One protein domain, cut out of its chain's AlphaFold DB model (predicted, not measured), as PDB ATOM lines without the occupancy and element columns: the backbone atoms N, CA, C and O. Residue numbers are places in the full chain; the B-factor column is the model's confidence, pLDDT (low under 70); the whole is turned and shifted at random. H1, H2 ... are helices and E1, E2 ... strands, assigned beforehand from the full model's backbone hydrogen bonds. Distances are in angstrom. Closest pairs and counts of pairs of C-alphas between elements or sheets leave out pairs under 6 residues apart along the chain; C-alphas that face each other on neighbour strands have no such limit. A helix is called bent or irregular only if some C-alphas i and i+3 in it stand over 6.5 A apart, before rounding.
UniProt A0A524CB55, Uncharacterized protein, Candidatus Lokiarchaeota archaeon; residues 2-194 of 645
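AT A GLANCE: This is residues 2 to 194 of the 645 residues of an uncharacterized protein of Candidatus Lokiarchaeota archaeon (UniProt A0A524CB55). A twisted four-stranded sheet has one face covered by helices H7 and H4 and the other face bare; H7 sits in the middle, with the sheet on one side and H2 and H3 on the other. H1 and H6 lie side by side at one end of the body, and the far end of H3 makes the other. The printed part has 193 residues, with seven named helices and four named strands in the order H1 H2 H3 H4 H5 E1 E2 H6 H7 E3 E4. The sheet runs E1 E2 E4 E3, antiparallel throughout, and the class is mixed, helices and strands. The whole is compact, with a radius of gyration of the C-alphas of 17.2 A, and elongated, spanning 57 by 35 by 31 A.

HOW THE PARTS SIT: H1, residues 2 to 18, touches H6, residues 121 to 133, at a shallow tilt of 17 degrees, the closest C-alphas being those of Glu 8 and Ala 126, 6.3 A apart. H2, residues 28 to 37, touches the hub H7, residues 143 to 163, closest at Lys 29 and Thr 154, C-alphas 6.9 A apart. H3, residues 40 to 62, touches H7 at a steep tilt of 54 degrees, with the C-alphas of Arg 51 and Ile 162 closest, 6.1 A apart. H4, residues 70 to 89, is irregular, with C-alphas 76 and 79 being 7.9 A apart and a kink of 60 degrees near residue 77. H5, residues 94 to 97, only grazes the sheet of E1, residues 98 to 104, E2, residues 111 to 119, E4, residues 182 to 193, and E3, residues 167 to 179. H4, H6 and H7 with this sheet make two layers, helices on one face; heights over the sheet are 7.6 A for H4 and 6.7 A for H7. E2, H6 H7, E3 form a split strand-helix-strand unit, two strands running the same way with E4 between them, and its crossover is right-handed. Within hydrogen-bond range are N 101 and O 114, 2.8 A, for E1 and E2; N 115 and O 187, 2.9 A, for E2 and E4; and N 177 and O 184, 2.8 A, for the hairpin E3 and E4. Every O i to N i+4 pair is within range in H2, H3, H6 and H7, against 10 of 13 in H1 and 14 of 16 in H4; H5 is too short for one.

IN THESE COORDINATES: H1 begins at C-alpha 2 (173.795, 147.031, 185.929) and measures 25.1 A from first to last C-alpha. H3 measures 32.6 A, H4 24.2 A and H7 30.4 A. E2 measures 25.5 A, E3 36.4 A and E4 35.6 A, and E4 ends at C-alpha 193 (143.697, 123.209, 186.400).

THE WHOLE: The C-alphas farthest apart are those of Ile 65 and Asn 135, 57.5 A. The printed part has no cut, and its links are tight or short. Mean pLDDT of the printed part is 85.5; residues 2 to 4, 19 to 29, 135 to 142 and 179 to 182 are under 70.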
ATOM      1  N   VAL A   2     174.659 147.163 187.134       48.72
ATOM      2  CA  VAL A   2     173.795 147.031 185.929       48.72
ATOM      3  C   VAL A   2     172.306 146.732 186.224       48.72
ATOM      4  O   VAL A   2     171.444 147.131 185.456       48.72
ATOM      5  N   ALA A   3     171.975 146.068 187.339       50.19
ATOM      6  CA  ALA A   3     170.591 145.652 187.632       50.19
ATOM      7  C   ALA A   3     169.671 146.783 188.137       50.19
ATOM      8  O   ALA A   3     168.457 146.659 188.034       50.19
ATOM      9  N   ASP A   4     170.232 147.860 188.699       55.88
ATOM     10  CA  ASP A   4     169.440 148.978 189.240       55.88
ATOM     11  C   ASP A   4     168.803 149.809 188.114       55.88
ATOM     12  O   ASP A   4     167.630 150.159 188.185       55.88
ATOM     13  N   GLU A   5     169.518 150.002 187.005       74.00
ATOM     14  CA  GLU A   5     169.006 150.723 185.832       74.00
ATOM     15  C   GLU A   5     167.941 149.922 185.055       74.00
ATOM     16  O   GLU A   5     167.062 150.500 184.414       74.00
ATOM     17  N   GLU A   6     167.977 148.585 185.114       85.31
ATOM     18  CA  GLU A   6     167.101 147.728 184.305       85.31
ATOM     19  C   GLU A   6     165.629 147.825 184.728       85.31
ATOM     20  O   GLU A   6     164.748 147.928 183.867       85.31
ATOM     21  N   LEU A   7     165.351 147.876 186.037       88.44
ATOM     22  CA  LEU A   7     163.989 148.092 186.530       88.44
ATOM     23  C   LEU A   7     163.442 149.441 186.054       88.44
ATOM     24  O   LEU A   7     162.329 149.493 185.535       88.44
ATOM     25  N   GLU A   8     164.213 150.522 186.172       88.38
ATOM     26  CA  GLU A   8     163.770 151.848 185.731       88.38
ATOM     27  C   GLU A   8     163.495 151.886 184.224       88.38
ATOM     28  O   GLU A   8     162.479 152.427 183.790       88.38
ATOM     29  N   ILE A   9     164.345 151.257 183.406       88.88
ATOM     30  CA  ILE A   9     164.134 151.138 181.955       88.88
ATOM     31  C   ILE A   9     162.816 150.412 181.648       88.88
ATOM     32  O   ILE A   9     162.077 150.817 180.740       88.88
ATOM     33  N   ILE A  10     162.507 149.345 182.388       89.38
ATOM     34  CA  ILE A  10     161.270 148.577 182.218       89.38
ATOM     35  C   ILE A  10     160.059 149.392 182.670       89.38
ATOM     36  O   ILE A  10     159.091 149.491 181.918       89.38
ATOM     37  N   LEU A  11     160.108 150.020 183.846       87.69
ATOM     38  CA  LEU A  11     159.005 150.836 184.359       87.69
ATOM     39  C   LEU A  11     158.749 152.064 183.472       87.69
ATOM     40  O   LEU A  11     157.594 152.373 183.197       87.69
ATOM     41  N   ASN A  12     159.789 152.697 182.926       87.81
ATOM     42  CA  ASN A  12     159.659 153.786 181.954       87.81
ATOM     43  C   ASN A  12     159.038 153.314 180.632       87.81
ATOM     44  O   ASN A  12     158.251 154.032 180.010       87.81
ATOM     45  N   TYR A  13     159.385 152.105 180.177       87.56
ATOM     46  CA  TYR A  13     158.728 151.504 179.018       87.56
ATOM     47  C   TYR A  13     157.258 151.218 179.296       87.56
ATOM     48  O   TYR A  13     156.413 151.528 178.457       87.56
ATOM     49  N   LEU A  14     156.954 150.656 180.468       83.62
ATOM     50  CA  LEU A  14     155.583 150.439 180.896       83.62
ATOM     51  C   LEU A  14     154.835 151.763 180.895       83.62
ATOM     52  O   LEU A  14     153.855 151.854 180.167       83.62
ATOM     53  N   GLU A  15     155.329 152.796 181.587       81.94
ATOM     54  CA  GLU A  15     154.696 154.115 181.623       81.94
ATOM     55  C   GLU A  15     154.305 154.576 180.221       81.94
ATOM     56  O   GLU A  15     153.128 154.812 179.975       81.94
ATOM     57  N   LYS A  16     155.250 154.625 179.274       83.50
ATOM     58  CA  LYS A  16     154.988 155.094 177.904       83.50
ATOM     59  C   LYS A  16     153.878 154.317 177.194       83.50
ATOM     60  O   LYS A  16     153.135 154.916 176.424       83.50
ATOM     61  N   ASN A  17     153.762 153.016 177.452       78.88
ATOM     62  CA  ASN A  17     152.791 152.143 176.793       78.88
ATOM     63  C   ASN A  17     151.461 152.002 177.556       78.88
ATOM     64  O   ASN A  17     150.477 151.564 176.965       78.88
ATOM     65  N   VAL A  18     151.400 152.365 178.846       73.75
ATOM     66  CA  VAL A  18     150.146 152.401 179.629       73.75
ATOM     67  C   VAL A  18     149.598 153.802 179.892       73.75
ATOM     68  O   VAL A  18     148.455 153.930 180.337       73.75
ATOM     69  N   LYS A  19     150.350 154.866 179.608       69.38
ATOM     70  CA  LYS A  19     149.897 156.250 179.798       69.38
ATOM     71  C   LYS A  19     148.647 156.529 178.959       69.38
ATOM     72  O   LYS A  19     148.609 156.247 177.767       69.38
ATOM     73  N   GLY A  20     147.602 157.050 179.600       60.44
ATOM     74  CA  GLY A  20     146.306 157.352 178.973       60.44
ATOM     75  C   GLY A  20     145.323 156.176 178.884       60.44
ATOM     76  O   GLY A  20     144.120 156.411 178.922       60.44
ATOM     77  N   VAL A  21     145.800 154.927 178.833       59.41
ATOM     78  CA  VAL A  21     144.948 153.714 178.770       59.41
ATOM     79  C   VAL A  21     144.815 153.031 180.142       59.41
ATOM     80  O   VAL A  21     143.842 152.326 180.409       59.41
ATOM     81  N   GLY A  22     145.779 153.257 181.038       58.16
ATOM     82  CA  GLY A  22     145.857 152.609 182.341       58.16
ATOM     83  C   GLY A  22     146.240 151.130 182.245       58.16
ATOM     84  O   GLY A  22     146.531 150.578 181.180       58.16
ATOM     85  N   PHE A  23     146.257 150.444 183.389       60.56
ATOM     86  CA  PHE A  23     146.630 149.035 183.426       60.56
ATOM     87  C   PHE A  23     145.483 148.116 182.924       60.56
ATOM     88  O   PHE A  23     144.824 147.491 183.730       60.56
ATOM     89  N   ASN A  24     145.320 147.881 181.618       61.06
ATOM     90  CA  ASN A  24     144.368 146.898 181.037       61.06
ATOM     91  C   ASN A  24     144.760 145.389 181.180       61.06
ATOM     92  O   ASN A  24     145.930 145.036 181.077       61.06
ATOM     93  N   LEU A  25     143.822 144.466 181.417       58.41
ATOM     94  CA  LEU A  25     144.060 143.006 181.430       58.41
ATOM     95  C   LEU A  25     144.331 142.404 180.033       58.41
ATOM     96  O   LEU A  25     145.103 141.450 179.921       58.41
ATOM     97  N   GLU A  26     143.722 142.947 178.977       53.12
ATOM     98  CA  GLU A  26     143.829 142.450 177.598       53.12
ATOM     99  C   GLU A  26     145.059 142.999 176.865       53.12
ATOM    100  O   GLU A  26     145.838 142.234 176.300       53.12
ATOM    101  N   THR A  27     145.295 144.313 176.924       49.59
ATOM    102  CA  THR A  27     146.361 144.988 176.151       49.59
ATOM    103  C   THR A  27     147.776 144.630 176.623       49.59
ATOM    104  O   THR A  27     148.753 144.868 175.919       49.59
ATOM    105  N   LYS A  28     147.922 144.048 177.820       58.56
ATOM    106  CA  LYS A  28     149.212 143.978 178.529       58.56
ATOM    107  C   LYS A  28     149.915 142.633 178.499       58.56
ATOM    108  O   LYS A  28     151.067 142.573 178.911       58.56
ATOM    109  N   LYS A  29     149.317 141.593 177.910       63.00
ATOM    110  CA  LYS A  29     150.077 140.367 177.601       63.00
ATOM    111  C   LYS A  29     151.224 140.672 176.635       63.00
ATOM    112  O   LYS A  29     152.353 140.273 176.888       63.00
ATOM    113  N   ASN A  30     150.956 141.458 175.592       75.31
ATOM    114  CA  ASN A  30     151.946 141.765 174.557       75.31
ATOM    115  C   ASN A  30     153.124 142.582 175.104       75.31
ATOM    116  O   ASN A  30     154.266 142.226 174.847       75.31
ATOM    117  N   ILE A  31     152.861 143.587 175.945       84.00
ATOM    118  CA  ILE A  31     153.903 144.456 176.521       84.00
ATOM    119  C   ILE A  31     154.901 143.665 177.384       84.00
ATOM    120  O   ILE A  31     156.107 143.892 177.310       84.00
ATOM    121  N   PHE A  32     154.428 142.715 178.196       87.38
ATOM    122  CA  PHE A  32     155.318 141.900 179.031       87.38
ATOM    123  C   PHE A  32     156.136 140.908 178.196       87.38
ATOM    124  O   PHE A  32     157.310 140.691 178.490       87.38
ATOM    125  N   PHE A  33     155.573 140.369 177.108       89.06
ATOM    126  CA  PHE A  33     156.353 139.598 176.139       89.06
ATOM    127  C   PHE A  33     157.387 140.463 175.408       89.06
ATOM    128  O   PHE A  33     158.525 140.029 175.263       89.06
ATOM    129  N   GLU A  34     157.052 141.690 175.004       90.06
ATOM    130  CA  GLU A  34     158.006 142.627 174.394       90.06
ATOM    131  C   GLU A  34     159.194 142.928 175.316       90.06
ATOM    132  O   GLU A  34     160.331 142.961 174.847       90.06
ATOM    133  N   ILE A  35     158.954 143.091 176.623       90.25
ATOM    134  CA  ILE A  35     160.019 143.249 177.626       90.25
ATOM    135  C   ILE A  35     160.943 142.024 177.622       90.25
ATOM    136  O   ILE A  35     162.159 142.177 177.519       90.25
ATOM    137  N   ILE A  36     160.376 140.815 177.663       91.69
ATOM    138  CA  ILE A  36     161.139 139.557 177.641       91.69
ATOM    139  C   ILE A  36     161.963 139.432 176.350       91.69
ATOM    140  O   ILE A  36     163.136 139.054 176.389       91.69
ATOM    141  N   TYR A  37     161.377 139.787 175.202       92.00
ATOM    142  CA  TYR A  37     162.015 139.655 173.891       92.00
ATOM    143  C   TYR A  37     163.197 140.602 173.663       92.00
ATOM    144  O   TYR A  37     164.002 140.334 172.770       92.00
ATOM    145  N   ARG A  38     163.387 141.638 174.493       89.81
ATOM    146  CA  ARG A  38     164.626 142.443 174.484       89.81
ATOM    147  C   ARG A  38     165.867 141.588 174.721       89.81
ATOM    148  O   ARG A  38     166.907 141.841 174.125       89.81
ATOM    149  N   ASN A  39     165.721 140.540 175.530       88.88
ATOM    150  CA  ASN A  39     166.759 139.567 175.844       88.88
ATOM    151  C   ASN A  39     166.434 138.203 175.207       88.88
ATOM    152  O   ASN A  39     166.508 137.169 175.873       88.88
ATOM    153  N   HIS A  40     166.075 138.187 173.914       92.12
ATOM    154  CA  HIS A  40     165.626 136.985 173.192       92.12
ATOM    155  C   HIS A  40     166.546 135.768 173.387       92.12
ATOM    156  O   HIS A  40     166.056 134.672 173.627       92.12
ATOM    157  N   LEU A  41     167.872 135.939 173.319       95.38
ATOM    158  CA  LEU A  41     168.819 134.829 173.502       95.38
ATOM    159  C   LEU A  41     168.690 134.181 174.892       95.38
ATOM    160  O   LEU A  41     168.531 132.968 174.990       95.38
ATOM    161  N   ILE A  42     168.657 134.996 175.951       94.88
ATOM    162  CA  ILE A  42     168.465 134.528 177.335       94.88
ATOM    163  C   ILE A  42     167.082 133.883 177.490       94.88
ATOM    164  O   ILE A  42     166.923 132.899 178.212       94.88
ATOM    165  N   PHE A  43     166.066 134.416 176.808       96.31
ATOM    166  CA  PHE A  43     164.727 133.840 176.828       96.31
ATOM    167  C   PHE A  43     164.666 132.458 176.169       96.31
ATOM    168  O   PHE A  43     164.069 131.545 176.741       96.31
ATOM    169  N   GLU A  44     165.311 132.259 175.019       97.06
ATOM    170  CA  GLU A  44     165.410 130.933 174.401       97.06
ATOM    171  C   GLU A  44     166.156 129.942 175.302       97.06
ATOM    172  O   GLU A  44     165.655 128.841 175.535       97.06
ATOM    173  N   GLU A  45     167.282 130.344 175.904       96.88
ATOM    174  CA  GLU A  45     168.010 129.515 176.876       96.88
ATOM    175  C   GLU A  45     167.134 129.124 178.076       96.88
ATOM    176  O   GLU A  45     167.125 127.967 178.510       96.88
ATOM    177  N   TYR A  46     166.350 130.070 178.595       97.50
ATOM    178  CA  TYR A  46     165.412 129.825 179.686       97.50
ATOM    179  C   TYR A  46     164.328 128.810 179.299       97.50
ATOM    180  O   TYR A  46     164.061 127.870 180.056       97.50
ATOM    181  N   LYS A  47     163.730 128.948 178.107       97.50
ATOM    182  CA  LYS A  47     162.737 127.987 177.602       97.50
ATOM    183  C   LYS A  47     163.343 126.598 177.412       97.50
ATOM    184  O   LYS A  47     162.724 125.617 177.826       97.50
ATOM    185  N   GLU A  48     164.545 126.502 176.843       97.69
ATOM    186  CA  GLU A  48     165.244 125.223 176.680       97.69
ATOM    187  C   GLU A  48     165.563 124.566 178.024       97.69
ATOM    188  O   GLU A  48     165.403 123.354 178.179       97.69
ATOM    189  N   HIS A  49     165.938 125.349 179.037       97.62
ATOM    190  CA  HIS A  49     166.167 124.831 180.386       97.62
ATOM    191  C   HIS A  49     164.905 124.215 180.998       97.62
ATOM    192  O   HIS A  49     164.958 123.105 181.541       97.62
ATOM    193  N   ILE A  50     163.756 124.892 180.881       97.69
ATOM    194  CA  ILE A  50     162.467 124.339 181.327       97.69
ATOM    195  C   ILE A  50     162.139 123.078 180.524       97.69
ATOM    196  O   ILE A  50     161.826 122.048 181.125       97.69
ATOM    197  N   ARG A  51     162.257 123.123 179.191       98.00
ATOM    198  CA  ARG A  51     161.938 121.997 178.301       98.00
ATOM    199  C   ARG A  51     162.789 120.770 178.610       98.00
ATOM    200  O   ARG A  51     162.256 119.668 178.713       98.00
ATOM    201  N   LYS A  52     164.092 120.948 178.835       97.69
ATOM    202  CA  LYS A  52     165.011 119.868 179.219       97.69
ATOM    203  C   LYS A  52     164.618 119.250 180.559       97.69
ATOM    204  O   LYS A  52     164.566 118.026 180.674       97.69
ATOM    205  N   LYS A  53     164.306 120.071 181.568       98.00
ATOM    206  CA  LYS A  53     163.830 119.572 182.869       98.00
ATOM    207  C   LYS A  53     162.493 118.845 182.753       98.00
ATOM    208  O   LYS A  53     162.324 117.812 183.395       98.00
ATOM    209  N   TRP A  54     161.571 119.350 181.937       97.50
ATOM    210  CA  TRP A  54     160.285 118.706 181.679       97.50
ATOM    211  C   TRP A  54     160.459 117.357 180.975       97.50
ATOM    212  O   TRP A  54     159.944 116.352 181.449       97.50
ATOM    213  N   GLY A  55     161.275 117.296 179.920       96.75
ATOM    214  CA  GLY A  55     161.583 116.050 179.216       96.75
ATOM    215  C   GLY A  55     162.247 115.003 180.115       96.75
ATOM    216  O   GLY A  55     161.882 113.831 180.069       96.75
ATOM    217  N   ASN A  56     163.174 115.417 180.986       95.94
ATOM    218  CA  ASN A  56     163.762 114.523 181.988       95.94
ATOM    219  C   ASN A  56     162.712 114.031 182.994       95.94
ATOM    220  O   ASN A  56     162.654 112.840 183.286       95.94
ATOM    221  N   PHE A  57     161.848 114.928 183.477       96.12
ATOM    222  CA  PHE A  57     160.754 114.572 184.375       96.12
ATOM    223  C   PHE A  57     159.792 113.560 183.739       96.12
ATOM    224  O   PHE A  57     159.410 112.601 184.405       96.12
ATOM    225  N   LEU A  58     159.430 113.727 182.462       94.81
ATOM    226  CA  LEU A  58     158.576 112.782 181.738       94.81
ATOM    227  C   LEU A  58     159.223 111.394 181.640       94.81
ATOM    228  O   LEU A  58     158.588 110.412 182.017       94.81
ATOM    229  N   LYS A  59     160.507 111.315 181.265       93.88
ATOM    230  CA  LYS A  59     161.266 110.048 181.206       93.88
ATOM    231  C   LYS A  59     161.364 109.347 182.566       93.88
ATOM    232  O   LYS A  59     161.208 108.131 182.662       93.88
ATOM    233  N   GLU A  60     161.601 110.101 183.640       91.25
ATOM    234  CA  GLU A  60     161.578 109.560 185.009       91.25
ATOM    235  C   GLU A  60     160.187 109.029 185.384       91.25
ATOM    236  O   GLU A  60     160.053 108.019 186.077       91.25
ATOM    237  N   ASN A  61     159.137 109.723 184.947       90.81
ATOM    238  CA  ASN A  61     157.757 109.415 185.290       90.81
ATOM    239  C   ASN A  61     157.208 108.208 184.514       90.81
ATOM    240  O   ASN A  61     156.417 107.428 185.058       90.81
ATOM    241  N   GLU A  62     157.644 108.015 183.268       89.81
ATOM    242  CA  GLU A  62     157.351 106.839 182.440       89.81
ATOM    243  C   GLU A  62     157.718 105.542 183.163       89.81
ATOM    244  O   GLU A  62     156.869 104.659 183.284       89.81
ATOM    245  N   ASN A  63     158.909 105.502 183.762       85.75
ATOM    246  CA  ASN A  63     159.443 104.341 184.478       85.75
ATOM    247  C   ASN A  63     158.962 104.222 185.936       85.75
ATOM    248  O   ASN A  63     159.304 103.267 186.632       85.75
ATOM    249  N   SER A  64     158.183 105.188 186.433       85.38
ATOM    250  CA  SER A  64     157.714 105.191 187.821       85.38
ATOM    251  C   SER A  64     156.403 104.417 188.008       85.38
ATOM    252  O   SER A  64     155.470 104.545 187.213       85.38
ATOM    253  N   ILE A  65     156.314 103.662 189.111       83.38
ATOM    254  CA  ILE A  65     155.093 102.945 189.524       83.38
ATOM    255  C   ILE A  65     153.967 103.941 189.843       83.38
ATOM    256  O   ILE A  65     152.815 103.750 189.458       83.38
ATOM    257  N   VAL A  66     154.300 105.039 190.532       84.25
ATOM    258  CA  VAL A  66     153.347 106.094 190.893       84.25
ATOM    259  C   VAL A  66     153.492 107.264 189.931       84.25
ATOM    260  O   VAL A  66     154.423 108.060 190.055       84.25
ATOM    261  N   LYS A  67     152.525 107.401 189.018       85.88
ATOM    262  CA  LYS A  67     152.491 108.502 188.050       85.88
ATOM    263  C   LYS A  67     152.355 109.851 188.753       85.88
ATOM    264  O   LYS A  67     151.370 110.141 189.437       85.88
ATOM    265  N   LYS A  68     153.370 110.684 188.559       90.38
ATOM    266  CA  LYS A  68     153.451 112.078 188.988       90.38
ATOM    267  C   LYS A  68     152.783 112.975 187.944       90.38
ATOM    268  O   LYS A  68     152.704 112.622 186.772       90.38
ATOM    269  N   THR A  69     152.302 114.131 188.383       92.50
ATOM    270  CA  THR A  69     151.599 115.130 187.555       92.50
ATOM    271  C   THR A  69     152.417 116.417 187.445       92.50
ATOM    272  O   THR A  69     153.422 116.564 188.155       92.50
ATOM    273  N   TYR A  70     151.970 117.376 186.624       94.31
ATOM    274  CA  TYR A  70     152.607 118.693 186.487       94.31
ATOM    275  C   TYR A  70     152.805 119.412 187.830       94.31
ATOM    276  O   TYR A  70     153.816 120.085 188.022       94.31
ATOM    277  N   THR A  71     151.919 119.211 188.815       95.50
ATOM    278  CA  THR A  71     152.096 119.795 190.155       95.50
ATOM    279  C   THR A  71     153.327 119.242 190.859       95.50
ATOM    280  O   THR A  71     153.964 119.948 191.626       95.50
ATOM    281  N   THR A  72     153.740 118.005 190.572       95.56
ATOM    282  CA  THR A  72     154.971 117.425 191.137       95.56
ATOM    283  C   THR A  72     156.220 118.020 190.491       95.56
ATOM    284  O   THR A  72     157.210 118.261 191.178       95.56
ATOM    285  N   PHE A  73     156.173 118.268 189.183       96.50
ATOM    286  CA  PHE A  73     157.237 118.954 188.456       96.50
ATOM    287  C   PHE A  73     157.402 120.396 188.944       96.50
ATOM    288  O   PHE A  73     158.498 120.801 189.336       96.50
ATOM    289  N   LEU A  74     156.305 121.150 189.013       97.06
ATOM    290  CA  LEU A  74     156.324 122.543 189.456       97.06
ATOM    291  C   LEU A  74     156.634 122.664 190.945       97.06
ATOM    292  O   LEU A  74     157.419 123.527 191.324       97.06
ATOM    293  N   HIS A  75     156.188 121.723 191.779       96.94
ATOM    294  CA  HIS A  75     156.662 121.637 193.157       96.94
ATOM    295  C   HIS A  75     158.187 121.459 193.215       96.94
ATOM    296  O   HIS A  75     158.822 121.915 194.148       96.94
ATOM    297  N   ARG A  76     158.859 120.836 192.246       96.00
ATOM    298  CA  ARG A  76     160.332 120.725 192.284       96.00
ATOM    299  C   ARG A  76     161.050 121.963 191.752       96.00
ATOM    300  O   ARG A  76     162.165 122.228 192.191       96.00
ATOM    301  N   HIS A  77     160.457 122.686 190.805       97.25
ATOM    302  CA  HIS A  77     161.215 123.627 189.975       97.25
ATOM    303  C   HIS A  77     160.645 125.042 189.864       97.25
ATOM    304  O   HIS A  77     161.398 125.926 189.466       97.25
ATOM    305  N   PHE A  78     159.376 125.272 190.218       97.31
ATOM    306  CA  PHE A  78     158.710 126.563 190.012       97.31
ATOM    307  C   PHE A  78     159.452 127.717 190.682       97.31
ATOM    308  O   PHE A  78     159.707 128.717 190.031       97.31
ATOM    309  N   ASP A  79     159.880 127.540 191.929       96.38
ATOM    310  CA  ASP A  79     160.590 128.573 192.683       96.38
ATOM    311  C   ASP A  79     161.866 129.076 191.980       96.38
ATOM    312  O   ASP A  79     162.066 130.275 191.787       96.38
ATOM    313  N   GLY A  80     162.691 128.148 191.487       96.00
ATOM    314  CA  GLY A  80     163.887 128.492 190.720       96.00
ATOM    315  C   GLY A  80     163.563 129.087 189.348       96.00
ATOM    316  O   GLY A  80     164.273 129.977 188.883       96.00
ATOM    317  N   PHE A  81     162.491 128.622 188.697       97.19
ATOM    318  CA  PHE A  81     162.016 129.214 187.446       97.19
ATOM    319  C   PHE A  81     161.543 130.649 187.653       97.19
ATOM    320  O   PHE A  81     161.926 131.511 186.868       97.19
ATOM    321  N   PHE A  82     160.763 130.902 188.699       96.81
ATOM    322  CA  PHE A  82     160.210 132.205 189.029       96.81
ATOM    323  C   PHE A  82     161.306 133.186 189.448       96.81
ATOM    324  O   PHE A  82     161.400 134.262 188.866       96.81
ATOM    325  N   SER A  83     162.206 132.781 190.348       95.69
ATOM    326  CA  SER A  83     163.344 133.605 190.778       95.69
ATOM    327  C   SER A  83     164.221 134.031 189.599       95.69
ATOM    328  O   SER A  83     164.517 135.210 189.434       95.69
ATOM    329  N   PHE A  84     164.591 133.096 188.718       95.19
ATOM    330  CA  PHE A  84     165.362 133.441 187.521       95.19
ATOM    331  C   PHE A  84     164.590 134.394 186.601       95.19
ATOM    332  O   PHE A  84     165.162 135.347 186.078       95.19
ATOM    333  N   PHE A  85     163.294 134.142 186.406       95.19
ATOM    334  CA  PHE A  85     162.450 134.921 185.506       95.19
ATOM    335  C   PHE A  85     162.346 136.384 185.943       95.19
ATOM    336  O   PHE A  85     162.530 137.285 185.124       95.19
ATOM    337  N   ILE A  86     162.118 136.632 187.235       94.12
ATOM    338  CA  ILE A  86     161.985 138.001 187.739       94.12
ATOM    339  C   ILE A  86     163.330 138.736 187.824       94.12
ATOM    340  O   ILE A  86     163.365 139.941 187.579       94.12
ATOM    341  N   GLU A  87     164.433 138.018 188.080       92.38
ATOM    342  CA  GLU A  87     165.792 138.586 188.065       92.38
ATOM    343  C   GLU A  87     166.220 139.009 186.657       92.38
ATOM    344  O   GLU A  87     166.807 140.071 186.484       92.38
ATOM    345  N   LYS A  88     165.960 138.172 185.645       92.19
ATOM    346  CA  LYS A  88     166.533 138.350 184.301       92.19
ATOM    347  C   LYS A  88     165.701 139.163 183.328       92.19
ATOM    348  O   LYS A  88     166.267 139.679 182.370       92.19
ATOM    349  N   PHE A  89     164.388 139.236 183.522       92.69
ATOM    350  CA  PHE A  89     163.504 139.924 182.577       92.69
ATOM    351  C   PHE A  89     162.793 141.132 183.180       92.69
ATOM    352  O   PHE A  89     162.251 141.933 182.427       92.69
ATOM    353  N   PHE A  90     162.772 141.269 184.511       91.06
ATOM    354  CA  PHE A  90     161.931 142.256 185.197       91.06
ATOM    355  C   PHE A  90     162.674 143.150 186.195       91.06
ATOM    356  O   PHE A  90     162.025 143.928 186.894       91.06
ATOM    357  N   GLY A  91     164.009 143.071 186.249       86.62
ATOM    358  CA  GLY A  91     164.852 143.963 187.053       86.62
ATOM    359  C   GLY A  91     164.694 143.816 188.573       86.62
ATOM    360  O   GLY A  91     165.166 144.671 189.315       86.62
ATOM    361  N   LEU A  92     164.030 142.756 189.049       89.25
ATOM    362  CA  LEU A  92     163.858 142.474 190.478       89.25
ATOM    363  C   LEU A  92     165.084 141.729 191.038       89.25
ATOM    364  O   LEU A  92     165.810 141.062 190.301       89.25
ATOM    365  N   LYS A  93     165.334 141.801 192.350       85.44
ATOM    366  CA  LYS A  93     166.531 141.230 193.006       85.44
ATOM    367  C   LYS A  93     166.210 140.066 193.963       85.44
ATOM    368  O   LYS A  93     166.494 140.144 195.158       85.44
ATOM    369  N   PRO A  94     165.711 138.918 193.472       80.88
ATOM    370  CA  PRO A  94     165.168 137.859 194.327       80.88
ATOM    371  C   PRO A  94     166.169 137.200 195.278       80.88
ATOM    372  O   PRO A  94     165.765 136.778 196.351       80.88
ATOM    373  N   LYS A  95     167.465 137.122 194.943       81.00
ATOM    374  CA  LYS A  95     168.457 136.335 195.715       81.00
ATOM    375  C   LYS A  95     168.541 136.665 197.207       81.00
ATOM    376  O   LYS A  95     168.985 135.818 197.975       81.00
ATOM    377  N   LYS A  96     168.197 137.893 197.597       77.81
ATOM    378  CA  LYS A  96     168.142 138.326 199.002       77.81
ATOM    379  C   LYS A  96     166.779 138.893 199.406       77.81
ATOM    380  O   LYS A  96     166.579 139.129 200.589       77.81
ATOM    381  N   SER A  97     165.885 139.109 198.440       87.00
ATOM    382  CA  SER A  97     164.611 139.797 198.648       87.00
ATOM    383  C   SER A  97     163.394 138.887 198.542       87.00
ATOM    384  O   SER A  97     162.374 139.222 199.120       87.00
ATOM    385  N   LEU A  98     163.467 137.765 197.817       94.25
ATOM    386  CA  LEU A  98     162.344 136.841 197.652       94.25
ATOM    387  C   LEU A  98     162.507 135.648 198.599       94.25
ATOM    388  O   LEU A  98     163.395 134.817 198.419       94.25
ATOM    389  N   GLU A  99     161.611 135.542 199.570       94.88
ATOM    390  CA  GLU A  99     161.516 134.423 200.499       94.88
ATOM    391  C   GLU A  99     160.294 133.565 200.158       94.88
ATOM    392  O   GLU A  99     159.171 134.061 200.072       94.88
ATOM    393  N   LEU A 100     160.502 132.259 199.975       95.56
ATOM    394  CA  LEU A 100     159.417 131.290 199.839       95.56
ATOM    395  C   LEU A 100     158.970 130.831 201.233       95.56
ATOM    396  O   LEU A 100     159.658 130.037 201.871       95.56
ATOM    397  N   ILE A 101     157.803 131.297 201.672       94.69
ATOM    398  CA  ILE A 101     157.234 130.986 202.991       94.69
ATOM    399  C   ILE A 101     156.565 129.610 202.967       94.69
ATOM    400  O   ILE A 101     156.769 128.786 203.857       94.69
ATOM    401  N   ILE A 102     155.738 129.353 201.947       93.44
ATOM    402  CA  ILE A 102     154.936 128.127 201.853       93.44
ATOM    403  C   ILE A 102     155.048 127.532 200.471       93.44
ATOM    404  O   ILE A 102     155.012 128.231 199.463       93.44
ATOM    405  N   LYS A 103     155.123 126.207 200.445       95.25
ATOM    406  CA  LYS A 103     155.190 125.407 199.237       95.25
ATOM    407  C   LYS A 103     154.430 124.109 199.448       95.25
ATOM    408  O   LYS A 103     154.940 123.176 200.061       95.25
ATOM    409  N   GLU A 104     153.212 124.050 198.929       94.06
ATOM    410  CA  GLU A 104     152.280 122.973 199.254       94.06
ATOM    411  C   GLU A 104     151.610 122.409 198.012       94.06
ATOM    412  O   GLU A 104     150.888 123.093 197.285       94.06
ATOM    413  N   LYS A 105     151.813 121.111 197.786       93.75
ATOM    414  CA  LYS A 105     151.055 120.359 196.791       93.75
ATOM    415  C   LYS A 105     149.715 119.950 197.400       93.75
ATOM    416  O   LYS A 105     149.647 118.927 198.077       93.75
ATOM    417  N   ILE A 106     148.678 120.738 197.129       90.88
ATOM    418  CA  ILE A 106     147.318 120.503 197.628       90.88
ATOM    419  C   ILE A 106     146.767 119.211 197.017       90.88
ATOM    420  O   ILE A 106     146.317 118.318 197.731       90.88
ATOM    421  N   SER A 107     146.879 119.061 195.693       91.06
ATOM    422  CA  SER A 107     146.370 117.879 195.004       91.06
ATOM    423  C   SER A 107     147.144 117.542 193.726       91.06
ATOM    424  O   SER A 107     148.274 117.981 193.474       91.06
ATOM    425  N   LYS A 108     146.569 116.658 192.903       89.31
ATOM    426  CA  LYS A 108     147.144 116.309 191.597       89.31
ATOM    427  C   LYS A 108     147.078 117.471 190.607       89.31
ATOM    428  O   LYS A 108     147.897 117.476 189.689       89.31
ATOM    429  N   THR A 109     146.160 118.414 190.816       89.81
ATOM    430  CA  THR A 109     145.921 119.554 189.925       89.81
ATOM    431  C   THR A 109     146.284 120.895 190.548       89.81
ATOM    432  O   THR A 109     146.597 121.825 189.805       89.81
ATOM    433  N   ASP A 110     146.308 120.981 191.879       92.38
ATOM    434  CA  ASP A 110     146.451 122.252 192.582       92.38
ATOM    435  C   ASP A 110     147.738 122.272 193.428       92.38
ATOM    436  O   ASP A 110     148.088 121.303 194.113       92.38
ATOM    437  N   LEU A 111     148.474 123.377 193.345       95.19
ATOM    438  CA  LEU A 111     149.747 123.623 194.021       95.19
ATOM    439  C   LEU A 111     149.815 125.097 194.417       95.19
ATOM    440  O   LEU A 111     149.406 125.966 193.650       95.19
ATOM    441  N   LEU A 112     150.342 125.365 195.605       95.56
ATOM    442  CA  LEU A 112     150.315 126.678 196.227       95.56
ATOM    443  C   LEU A 112     151.715 127.104 196.655       95.56
ATOM    444  O   LEU A 112     152.468 126.312 197.229       95.56
ATOM    445  N   PHE A 113     152.032 128.365 196.375       96.75
ATOM    446  CA  PHE A 113     153.251 129.023 196.817       96.75
ATOM    447  C   PHE A 113     152.908 130.345 197.491       96.75
ATOM    448  O   PHE A 113     152.196 131.162 196.911       96.75
ATOM    449  N   GLU A 114     153.432 130.569 198.688       95.81
ATOM    450  CA  GLU A 114     153.356 131.862 199.367       95.81
ATOM    451  C   GLU A 114     154.753 132.452 199.462       95.81
ATOM    452  O   GLU A 114     155.685 131.777 199.901       95.81
ATOM    453  N   TYR A 115     154.877 133.704 199.052       96.00
ATOM    454  CA  TYR A 115     156.129 134.433 199.001       96.00
ATOM    455  C   TYR A 115     156.051 135.698 199.848       96.00
ATOM    456  O   TYR A 115     154.997 136.328 199.936       96.00
ATOM    457  N   ASN A 116     157.190 136.096 200.400       94.38
ATOM    458  CA  ASN A 116     157.437 137.449 200.869       94.38
ATOM    459  C   ASN A 116     158.522 138.079 199.987       94.38
ATOM    460  O   ASN A 116     159.574 137.474 199.786       94.38
ATOM    461  N   TYR A 117     158.261 139.260 199.428       93.50
ATOM    462  CA  TYR A 117     159.240 140.023 198.659       93.50
ATOM    463  C   TYR A 117     159.576 141.346 199.336       93.50
ATOM    464  O   TYR A 117     158.741 142.247 199.385       93.50
ATOM    465  N   HIS A 118     160.822 141.486 199.771       91.69
ATOM    466  CA  HIS A 118     161.351 142.700 200.375       91.69
ATOM    467  C   HIS A 118     161.814 143.704 199.307       91.69
ATOM    468  O   HIS A 118     162.805 143.473 198.604       91.69
ATOM    469  N   LEU A 119     161.104 144.826 199.185       87.94
ATOM    470  CA  LEU A 119     161.430 145.909 198.258       87.94
ATOM    471  C   LEU A 119     162.581 146.751 198.815       87.94
ATOM    472  O   LEU A 119     162.456 147.390 199.858       87.94
ATOM    473  N   SER A 120     163.679 146.825 198.070       87.94
ATOM    474  CA  SER A 120     164.768 147.768 198.336       87.94
ATOM    475  C   SER A 120     164.311 149.224 198.181       87.94
ATOM    476  O   SER A 120     163.389 149.512 197.419       87.94
ATOM    477  N   GLU A 121     164.995 150.166 198.839       86.44
ATOM    478  CA  GLU A 121     164.700 151.609 198.726       86.44
ATOM    479  C   GLU A 121     164.657 152.091 197.266       86.44
ATOM    480  O   GLU A 121     163.814 152.903 196.883       86.44
ATOM    481  N   HIS A 122     165.543 151.550 196.426       86.38
ATOM    482  CA  HIS A 122     165.574 151.837 194.995       86.38
ATOM    483  C   HIS A 122     164.287 151.382 194.288       86.38
ATOM    484  O   HIS A 122     163.669 152.161 193.564       86.38
ATOM    485  N   GLU A 123     163.852 150.135 194.511       88.25
ATOM    486  CA  GLU A 123     162.605 149.608 193.943       88.25
ATOM    487  C   GLU A 123     161.395 150.416 194.420       88.25
ATOM    488  O   GLU A 123     160.550 150.785 193.604       88.25
ATOM    489  N   GLN A 124     161.335 150.746 195.715       85.75
ATOM    490  CA  GLN A 124     160.271 151.579 196.288       85.75
ATOM    491  C   GLN A 124     160.173 152.921 195.552       85.75
ATOM    492  O   GLN A 124     159.114 153.260 195.023       85.75
ATOM    493  N   LYS A 125     161.298 153.634 195.417       86.06
ATOM    494  CA  LYS A 125     161.361 154.919 194.711       86.06
ATOM    495  C   LYS A 125     160.956 154.797 193.238       86.06
ATOM    496  O   LYS A 125     160.240 155.657 192.724       86.06
ATOM    497  N   ALA A 126     161.377 153.734 192.557       86.56
ATOM    498  CA  ALA A 126     161.033 153.504 191.156       86.56
ATOM    499  C   ALA A 126     159.519 153.269 190.970       86.56
ATOM    500  O   ALA A 126     158.898 153.865 190.085       86.56
ATOM    501  N   PHE A 127     158.896 152.470 191.844       85.69
ATOM    502  CA  PHE A 127     157.446 152.261 191.836       85.69
ATOM    503  C   PHE A 127     156.661 153.517 192.236       85.69
ATOM    504  O   PHE A 127     155.611 153.784 191.652       85.69
ATOM    505  N   GLU A 128     157.157 154.319 193.181       81.38
ATOM    506  CA  GLU A 128     156.554 155.610 193.533       81.38
ATOM    507  C   GLU A 128     156.587 156.605 192.371       81.38
ATOM    508  O   GLU A 128     155.599 157.299 192.121       81.38
ATOM    509  N   ASN A 129     157.700 156.668 191.637       82.94
ATOM    510  CA  ASN A 129     157.830 157.531 190.466       82.94
ATOM    511  C   ASN A 129     156.842 157.128 189.366       82.94
ATOM    512  O   ASN A 129     156.126 157.987 188.848       82.94
ATOM    513  N   LEU A 130     156.735 155.826 189.075       80.19
ATOM    514  CA  LEU A 130     155.736 155.299 188.141       80.19
ATOM    515  C   LEU A 130     154.302 155.602 188.613       80.19
ATOM    516  O   LEU A 130     153.429 155.949 187.819       80.19
ATOM    517  N   SER A 131     154.052 155.484 189.918       77.00
ATOM    518  CA  SER A 131     152.746 155.776 190.510       77.00
ATOM    519  C   SER A 131     152.325 157.228 190.290       77.00
ATOM    520  O   SER A 131     151.196 157.493 189.863       77.00
ATOM    521  N   LYS A 132     153.255 158.164 190.520       77.56
ATOM    522  CA  LYS A 132     153.056 159.600 190.294       77.56
ATOM    523  C   LYS A 132     152.828 159.910 188.815       77.56
ATOM    524  O   LYS A 132     151.948 160.704 188.497       77.56
ATOM    525  N   SER A 133     153.572 159.275 187.906       73.75
ATOM    526  CA  SER A 133     153.493 159.572 186.471       73.75
ATOM    527  C   SER A 133     152.228 159.041 185.784       73.75
ATOM    528  O   SER A 133     151.793 159.589 184.767       73.75
ATOM    529  N   LEU A 134     151.594 158.013 186.357       70.44
ATOM    530  CA  LEU A 134     150.350 157.418 185.860       70.44
ATOM    531  C   LEU A 134     149.069 158.024 186.471       70.44
ATOM    532  O   LEU A 134     147.990 157.445 186.306       70.44
ATOM    533  N   ASN A 135     149.160 159.190 187.129       60.47
ATOM    534  CA  ASN A 135     148.034 159.952 187.693       60.47
ATOM    535  C   ASN A 135     147.072 159.101 188.546       60.47
ATOM    536  O   ASN A 135     145.866 159.107 188.312       60.47
ATOM    537  N   HIS A 136     147.580 158.326 189.513       54.22
ATOM    538  CA  HIS A 136     146.757 157.535 190.450       54.22
ATOM    539  C   HIS A 136     145.680 156.627 189.806       54.22
ATOM    540  O   HIS A 136     144.723 156.236 190.477       54.22
ATOM    541  N   ASN A 137     145.838 156.224 188.538       48.66
ATOM    542  CA  ASN A 137     144.826 155.474 187.774       48.66
ATOM    543  C   ASN A 137     144.488 154.073 188.318       48.66
ATOM    544  O   ASN A 137     143.663 153.360 187.745       48.66
ATOM    545  N   ILE A 138     145.077 153.671 189.443       52.69
ATOM    546  CA  ILE A 138     144.715 152.458 190.165       52.69
ATOM    547  C   ILE A 138     144.543 152.769 191.658       52.69
ATOM    548  O   ILE A 138     145.271 152.247 192.496       52.69
ATOM    549  N   LYS A 139     143.588 153.651 192.005       46.34
ATOM    550  CA  LYS A 139     143.181 153.913 193.403       46.34
ATOM    551  C   LYS A 139     143.007 152.586 194.166       46.34
ATOM    552  O   LYS A 139     142.029 151.864 193.954       46.34
ATOM    553  N   GLY A 140     143.942 152.272 195.063       48.22
ATOM    554  CA  GLY A 140     143.946 151.079 195.919       48.22
ATOM    555  C   GLY A 140     144.900 149.951 195.514       48.22
ATOM    556  O   GLY A 140     145.168 149.100 196.349       48.22
ATOM    557  N   LEU A 141     145.451 149.916 194.297       57.81
ATOM    558  CA  LEU A 141     146.462 148.909 193.961       57.81
ATOM    559  C   LEU A 141     147.865 149.479 194.140       57.81
ATOM    560  O   LEU A 141     148.269 150.412 193.446       57.81
ATOM    561  N   PHE A 142     148.642 148.839 195.003       65.88
ATOM    562  CA  PHE A 142     150.076 149.060 195.061       65.88
ATOM    563  C   PHE A 142     150.699 148.580 193.741       65.88
ATOM    564  O   PHE A 142     150.571 147.414 193.364       65.88
ATOM    565  N   TYR A 143     151.365 149.479 193.007       72.12
ATOM    566  CA  TYR A 143     152.014 149.166 191.726       72.12
ATOM    567  C   TYR A 143     152.926 147.925 191.752       72.12
ATOM    568  O   TYR A 143     152.870 147.163 190.783       72.12
ATOM    569  N   PRO A 144     153.683 147.643 192.836       77.62
ATOM    570  CA  PRO A 144     154.419 146.385 192.964       77.62
ATOM    571  C   PRO A 144     153.529 145.142 192.795       77.62
ATOM    572  O   PRO A 144     153.902 144.189 192.117       77.62
ATOM    573  N   THR A 145     152.309 145.165 193.338       78.19
ATOM    574  CA  THR A 145     151.337 144.072 193.211       78.19
ATOM    575  C   THR A 145     150.815 143.926 191.781       78.19
ATOM    576  O   THR A 145     150.733 142.804 191.281       78.19
ATOM    577  N   ALA A 146     150.513 145.036 191.089       76.44
ATOM    578  CA  ALA A 146     150.170 145.005 189.655       76.44
ATOM    579  C   ALA A 146     151.275 144.340 188.852       76.44
ATOM    580  O   ALA A 146     151.022 143.487 188.006       76.44
ATOM    581  N   TYR A 147     152.502 144.784 189.106       82.31
ATOM    582  CA  TYR A 147     153.669 144.342 188.379       82.31
ATOM    583  C   TYR A 147     153.859 142.831 188.538       82.31
ATOM    584  O   TYR A 147     153.920 142.115 187.538       82.31
ATOM    585  N   LEU A 148     153.805 142.328 189.776       87.62
ATOM    586  CA  LEU A 148     153.862 140.894 190.067       87.62
ATOM    587  C   LEU A 148     152.724 140.106 189.405       87.62
ATOM    588  O   LEU A 148     152.985 139.043 188.844       87.62
ATOM    589  N   TYR A 149     151.492 140.625 189.411       85.50
ATOM    590  CA  TYR A 149     150.346 139.972 188.770       85.50
ATOM    591  C   TYR A 149     150.628 139.650 187.293       85.50
ATOM    592  O   TYR A 149     150.488 138.504 186.865       85.50
ATOM    593  N   PHE A 150     151.095 140.635 186.515       84.44
ATOM    594  CA  PHE A 150     151.371 140.436 185.087       84.44
ATOM    595  C   PHE A 150     152.595 139.550 184.830       84.44
ATOM    596  O   PHE A 150     152.582 138.758 183.885       84.44
ATOM    597  N   ILE A 151     153.629 139.634 185.671       90.81
ATOM    598  CA  ILE A 151     154.805 138.757 185.584       90.81
ATOM    599  C   ILE A 151     154.397 137.295 185.782       90.81
ATOM    600  O   ILE A 151     154.773 136.437 184.983       90.81
ATOM    601  N   ILE A 152     153.604 137.010 186.817       92.94
ATOM    602  CA  ILE A 152     153.167 135.652 187.159       92.94
ATOM    603  C   ILE A 152     152.279 135.070 186.055       92.94
ATOM    604  O   ILE A 152     152.516 133.944 185.615       92.94
ATOM    605  N   GLU A 153     151.312 135.842 185.551       88.75
ATOM    606  CA  GLU A 153     150.465 135.421 184.427       88.75
ATOM    607  C   GLU A 153     151.303 135.131 183.168       88.75
ATOM    608  O   GLU A 153     151.101 134.113 182.500       88.75
ATOM    609  N   THR A 154     152.298 135.973 182.863       91.75
ATOM    610  CA  THR A 154     153.190 135.781 181.705       91.75
ATOM    611  C   THR A 154     154.035 134.515 181.852       91.75
ATOM    612  O   THR A 154     154.114 133.712 180.917       91.75
ATOM    613  N   LEU A 155     154.604 134.273 183.038       94.81
ATOM    614  CA  LEU A 155     155.323 133.034 183.341       94.81
ATOM    615  C   LEU A 155     154.416 131.805 183.192       94.81
ATOM    616  O   LEU A 155     154.835 130.788 182.636       94.81
ATOM    617  N   GLY A 156     153.163 131.909 183.641       94.12
ATOM    618  CA  GLY A 156     152.150 130.870 183.482       94.12
ATOM    619  C   GLY A 156     151.918 130.478 182.026       94.12
ATOM    620  O   GLY A 156     151.909 129.288 181.708       94.12
ATOM    621  N   ILE A 157     151.795 131.462 181.129       92.94
ATOM    622  CA  ILE A 157     151.636 131.235 179.683       92.94
ATOM    623  C   ILE A 157     152.859 130.513 179.105       92.94
ATOM    624  O   ILE A 157     152.700 129.561 178.340       92.94
ATOM    625  N   ILE A 158     154.070 130.924 179.495       94.94
ATOM    626  CA  ILE A 158     155.325 130.320 179.023       94.94
ATOM    627  C   ILE A 158     155.430 128.861 179.474       94.94
ATOM    628  O   ILE A 158     155.632 127.971 178.648       94.94
ATOM    629  N   ILE A 159     155.259 128.593 180.773       96.38
ATOM    630  CA  ILE A 159     155.336 127.234 181.329       96.38
ATOM    631  C   ILE A 159     154.283 126.334 180.684       96.38
ATOM    632  O   ILE A 159     154.596 125.206 180.294       96.38
ATOM    633  N   LYS A 160     153.054 126.832 180.523       94.69
ATOM    634  CA  LYS A 160     151.987 126.113 179.828       94.69
ATOM    635  C   LYS A 160     152.386 125.763 178.395       94.69
ATOM    636  O   LYS A 160     152.276 124.607 178.011       94.69
ATOM    637  N   GLY A 161     152.892 126.730 177.629       94.62
ATOM    638  CA  GLY A 161     153.306 126.511 176.240       94.62
ATOM    639  C   GLY A 161     154.471 125.527 176.081       94.62
ATOM    640  O   GLY A 161     154.568 124.863 175.056       94.62
ATOM    641  N   ILE A 162     155.348 125.406 177.083       96.38
ATOM    642  CA  ILE A 162     156.478 124.459 177.060       96.38
ATOM    643  C   ILE A 162     156.056 123.051 177.487       96.38
ATOM    644  O   ILE A 162     156.568 122.069 176.952       96.38
ATOM    645  N   THR A 163     155.182 122.952 178.489       94.19
ATOM    646  CA  THR A 163     154.774 121.663 179.071       94.19
ATOM    647  C   THR A 163     153.601 121.015 178.343       94.19
ATOM    648  O   THR A 163     153.458 119.800 178.433       94.19
ATOM    649  N   ASP A 164     152.802 121.813 177.627       92.88
ATOM    650  CA  ASP A 164     151.528 121.437 176.990       92.88
ATOM    651  C   ASP A 164     150.473 120.898 177.979       92.88
ATOM    652  O   ASP A 164     149.526 120.197 177.632       92.88
ATOM    653  N   GLU A 165     150.622 121.242 179.258       93.38
ATOM    654  CA  GLU A 165     149.704 120.839 180.320       93.38
ATOM    655  C   GLU A 165     148.526 121.815 180.438       93.38
ATOM    656  O   GLU A 165     148.659 123.033 180.278       93.38
ATOM    657  N   ASN A 166     147.348 121.307 180.808       91.50
ATOM    658  CA  ASN A 166     146.131 122.111 180.976       91.50
ATOM    659  C   ASN A 166     146.096 122.905 182.298       91.50
ATOM    660  O   ASN A 166     145.084 122.937 182.997       91.50
ATOM    661  N   LEU A 167     147.186 123.601 182.620       94.00
ATOM    662  CA  LEU A 167     147.347 124.390 183.840       94.00
ATOM    663  C   LEU A 167     147.115 125.896 183.627       94.00
ATOM    664  O   LEU A 167     147.139 126.408 182.501       94.00
ATOM    665  N   LYS A 168     146.889 126.601 184.735       93.12
ATOM    666  CA  LYS A 168     146.904 128.060 184.884       93.12
ATOM    667  C   LYS A 168     147.770 128.402 186.098       93.12
ATOM    668  O   LYS A 168     147.668 127.725 187.120       93.12
ATOM    669  N   ILE A 169     148.609 129.429 185.971       94.50
ATOM    670  CA  ILE A 169     149.370 130.007 187.085       94.50
ATOM    671  C   ILE A 169     148.875 131.432 187.273       94.50
ATOM    672  O   ILE A 169     148.931 132.204 186.318       94.50
ATOM    673  N   SER A 170     148.382 131.752 188.464       90.75
ATOM    674  CA  SER A 170     147.801 133.061 188.775       90.75
ATOM    675  C   SER A 170     148.261 133.576 190.133       90.75
ATOM    676  O   SER A 170     148.544 132.802 191.053       90.75
ATOM    677  N   LEU A 171     148.325 134.903 190.247       90.12
ATOM    678  CA  LEU A 171     148.463 135.593 191.524       90.12
ATOM    679  C   LEU A 171     147.074 135.727 192.158       90.12
ATOM    680  O   LEU A 171     146.220 136.438 191.638       90.12
ATOM    681  N   GLU A 172     146.855 135.035 193.271       86.94
ATOM    682  CA  GLU A 172     145.538 134.910 193.908       86.94
ATOM    683  C   GLU A 172     145.320 135.881 195.062       86.94
ATOM    684  O   GLU A 172     144.182 136.090 195.475       86.94
ATOM    685  N   GLY A 173     146.388 136.478 195.584       88.38
ATOM    686  CA  GLY A 173     146.281 137.574 196.530       88.38
ATOM    687  C   GLY A 173     147.628 138.153 196.916       88.38
ATOM    688  O   GLY A 173     148.663 137.508 196.744       88.38
ATOM    689  N   ALA A 174     147.608 139.384 197.417       87.62
ATOM    690  CA  ALA A 174     148.800 140.063 197.898       87.62
ATOM    691  C   ALA A 174     148.480 141.134 198.946       87.62
ATOM    692  O   ALA A 174     147.414 141.762 198.911       87.62
ATOM    693  N   ILE A 175     149.448 141.362 199.828       85.88
ATOM    694  CA  ILE A 175     149.490 142.451 200.796       85.88
ATOM    695  C   ILE A 175     150.787 143.215 200.610       85.88
ATOM    696  O   ILE A 175     151.857 142.618 200.556       85.88
ATOM    697  N   TYR A 176     150.675 144.535 200.607       80.19
ATOM    698  CA  TYR A 176     151.793 145.450 200.753       80.19
ATOM    699  C   TYR A 176     151.869 145.921 202.213       80.19
ATOM    700  O   TYR A 176     150.888 146.441 202.746       80.19
ATOM    701  N   LYS A 177     153.003 145.701 202.884       79.12
ATOM    702  CA  LYS A 177     153.247 146.131 204.268       79.12
ATOM    703  C   LYS A 177     154.414 147.106 204.283       79.12
ATOM    704  O   LYS A 177     155.524 146.721 203.943       79.12
ATOM    705  N   SER A 178     154.171 148.335 204.728       70.62
ATOM    706  CA  SER A 178     155.220 149.321 205.003       70.62
ATOM    707  C   SER A 178     155.376 149.482 206.518       70.62
ATOM    708  O   SER A 178     154.412 149.827 207.204       70.62
ATOM    709  N   ARG A 179     156.559 149.171 207.066       64.88
ATOM    710  CA  ARG A 179     156.911 149.375 208.485       64.88
ATOM    711  C   ARG A 179     158.306 149.978 208.601       64.88
ATOM    712  O   ARG A 179     159.270 149.301 208.274       64.88
ATOM    713  N   GLU A 180     158.400 151.208 209.110       50.47
ATOM    714  CA  GLU A 180     159.635 151.833 209.635       50.47
ATOM    715  C   GLU A 180     160.917 151.612 208.788       50.47
ATOM    716  O   GLU A 180     161.994 151.453 209.352       50.47
ATOM    717  N   ASN A 181     160.794 151.641 207.446       55.12
ATOM    718  CA  ASN A 181     161.822 151.451 206.389       55.12
ATOM    719  C   ASN A 181     161.865 150.074 205.698       55.12
ATOM    720  O   ASN A 181     162.504 149.945 204.656       55.12
ATOM    721  N   ASN A 182     161.140 149.072 206.195       66.12
ATOM    722  CA  ASN A 182     160.955 147.800 205.498       66.12
ATOM    723  C   ASN A 182     159.625 147.793 204.750       66.12
ATOM    724  O   ASN A 182     158.559 147.985 205.344       66.12
ATOM    725  N   VAL A 183     159.699 147.549 203.444       81.56
ATOM    726  CA  VAL A 183     158.521 147.412 202.596       81.56
ATOM    727  C   VAL A 183     158.486 146.015 202.008       81.56
ATOM    728  O   VAL A 183     159.321 145.655 201.184       81.56
ATOM    729  N   ASP A 184     157.472 145.261 202.403       87.50
ATOM    730  CA  ASP A 184     157.303 143.862 202.037       87.50
ATOM    731  C   ASP A 184     156.034 143.668 201.204       87.50
ATOM    732  O   ASP A 184     154.983 144.259 201.477       87.50
ATOM    733  N   VAL A 185     156.118 142.801 200.197       89.19
ATOM    734  CA  VAL A 185     154.969 142.308 199.438       89.19
ATOM    735  C   VAL A 185     154.789 140.826 199.735       89.19
ATOM    736  O   VAL A 185     155.516 139.987 199.207       89.19
ATOM    737  N   ASN A 186     153.786 140.495 200.545       91.69
ATOM    738  CA  ASN A 186     153.398 139.112 200.813       91.69
ATOM    739  C   ASN A 186     152.377 138.688 199.767       91.69
ATOM    740  O   ASN A 186     151.345 139.346 199.645       91.69
ATOM    741  N   PHE A 187     152.604 137.609 199.027       93.25
ATOM    742  CA  PHE A 187     151.701 137.221 197.947       93.25
ATOM    743  C   PHE A 187     151.572 135.713 197.751       93.25
ATOM    744  O   PHE A 187     152.463 134.931 198.074       93.25
ATOM    745  N   LEU A 188     150.428 135.319 197.197       94.31
ATOM    746  CA  LEU A 188     150.018 133.936 196.998       94.31
ATOM    747  C   LEU A 188     149.912 133.621 195.507       94.31
ATOM    748  O   LEU A 188     149.123 134.233 194.786       94.31
ATOM    749  N   VAL A 189     150.673 132.624 195.063       95.62
ATOM    750  CA  VAL A 189     150.619 132.070 193.710       95.62
ATOM    751  C   VAL A 189     149.965 130.700 193.756       95.62
ATOM    752  O   VAL A 189     150.350 129.844 194.556       95.62
ATOM    753  N   ILE A 190     149.010 130.465 192.859       94.75
ATOM    754  CA  ILE A 190     148.438 129.138 192.648       94.75
ATOM    755  C   ILE A 190     148.806 128.619 191.265       94.75
ATOM    756  O   ILE A 190     148.791 129.349 190.275       94.75
ATOM    757  N   VAL A 191     149.096 127.326 191.195       95.56
ATOM    758  CA  VAL A 191     149.072 126.547 189.963       95.56
ATOM    759  C   VAL A 191     147.863 125.630 190.058       95.56
ATOM    760  O   VAL A 191     147.795 124.814 190.973       95.56
ATOM    761  N   LYS A 192     146.921 125.755 189.129       93.19
ATOM    762  CA  LYS A 192     145.657 125.004 189.134       93.19
ATOM    763  C   LYS A 192     145.288 124.505 187.743       93.19
ATOM    764  O   LYS A 192     145.854 124.953 186.744       93.19
ATOM    765  N   ASP A 193     144.332 123.583 187.669       90.94
ATOM    766  CA  ASP A 193     143.697 123.209 186.400       90.94
ATOM    767  C   ASP A 193     143.058 124.454 185.760       90.94
ATOM    768  O   ASP A 193     142.332 125.202 186.417       90.94
ATOM    769  N   SER A 194     143.330 124.690 184.475       89.50
ATOM    770  CA  SER A 194     142.834 125.876 183.762       89.50
ATOM    771  C   SER A 194     141.320 125.891 183.537       89.50
ATOM    772  O   SER A 194     140.774 126.932 183.177       89.50
TER     773      SER A 194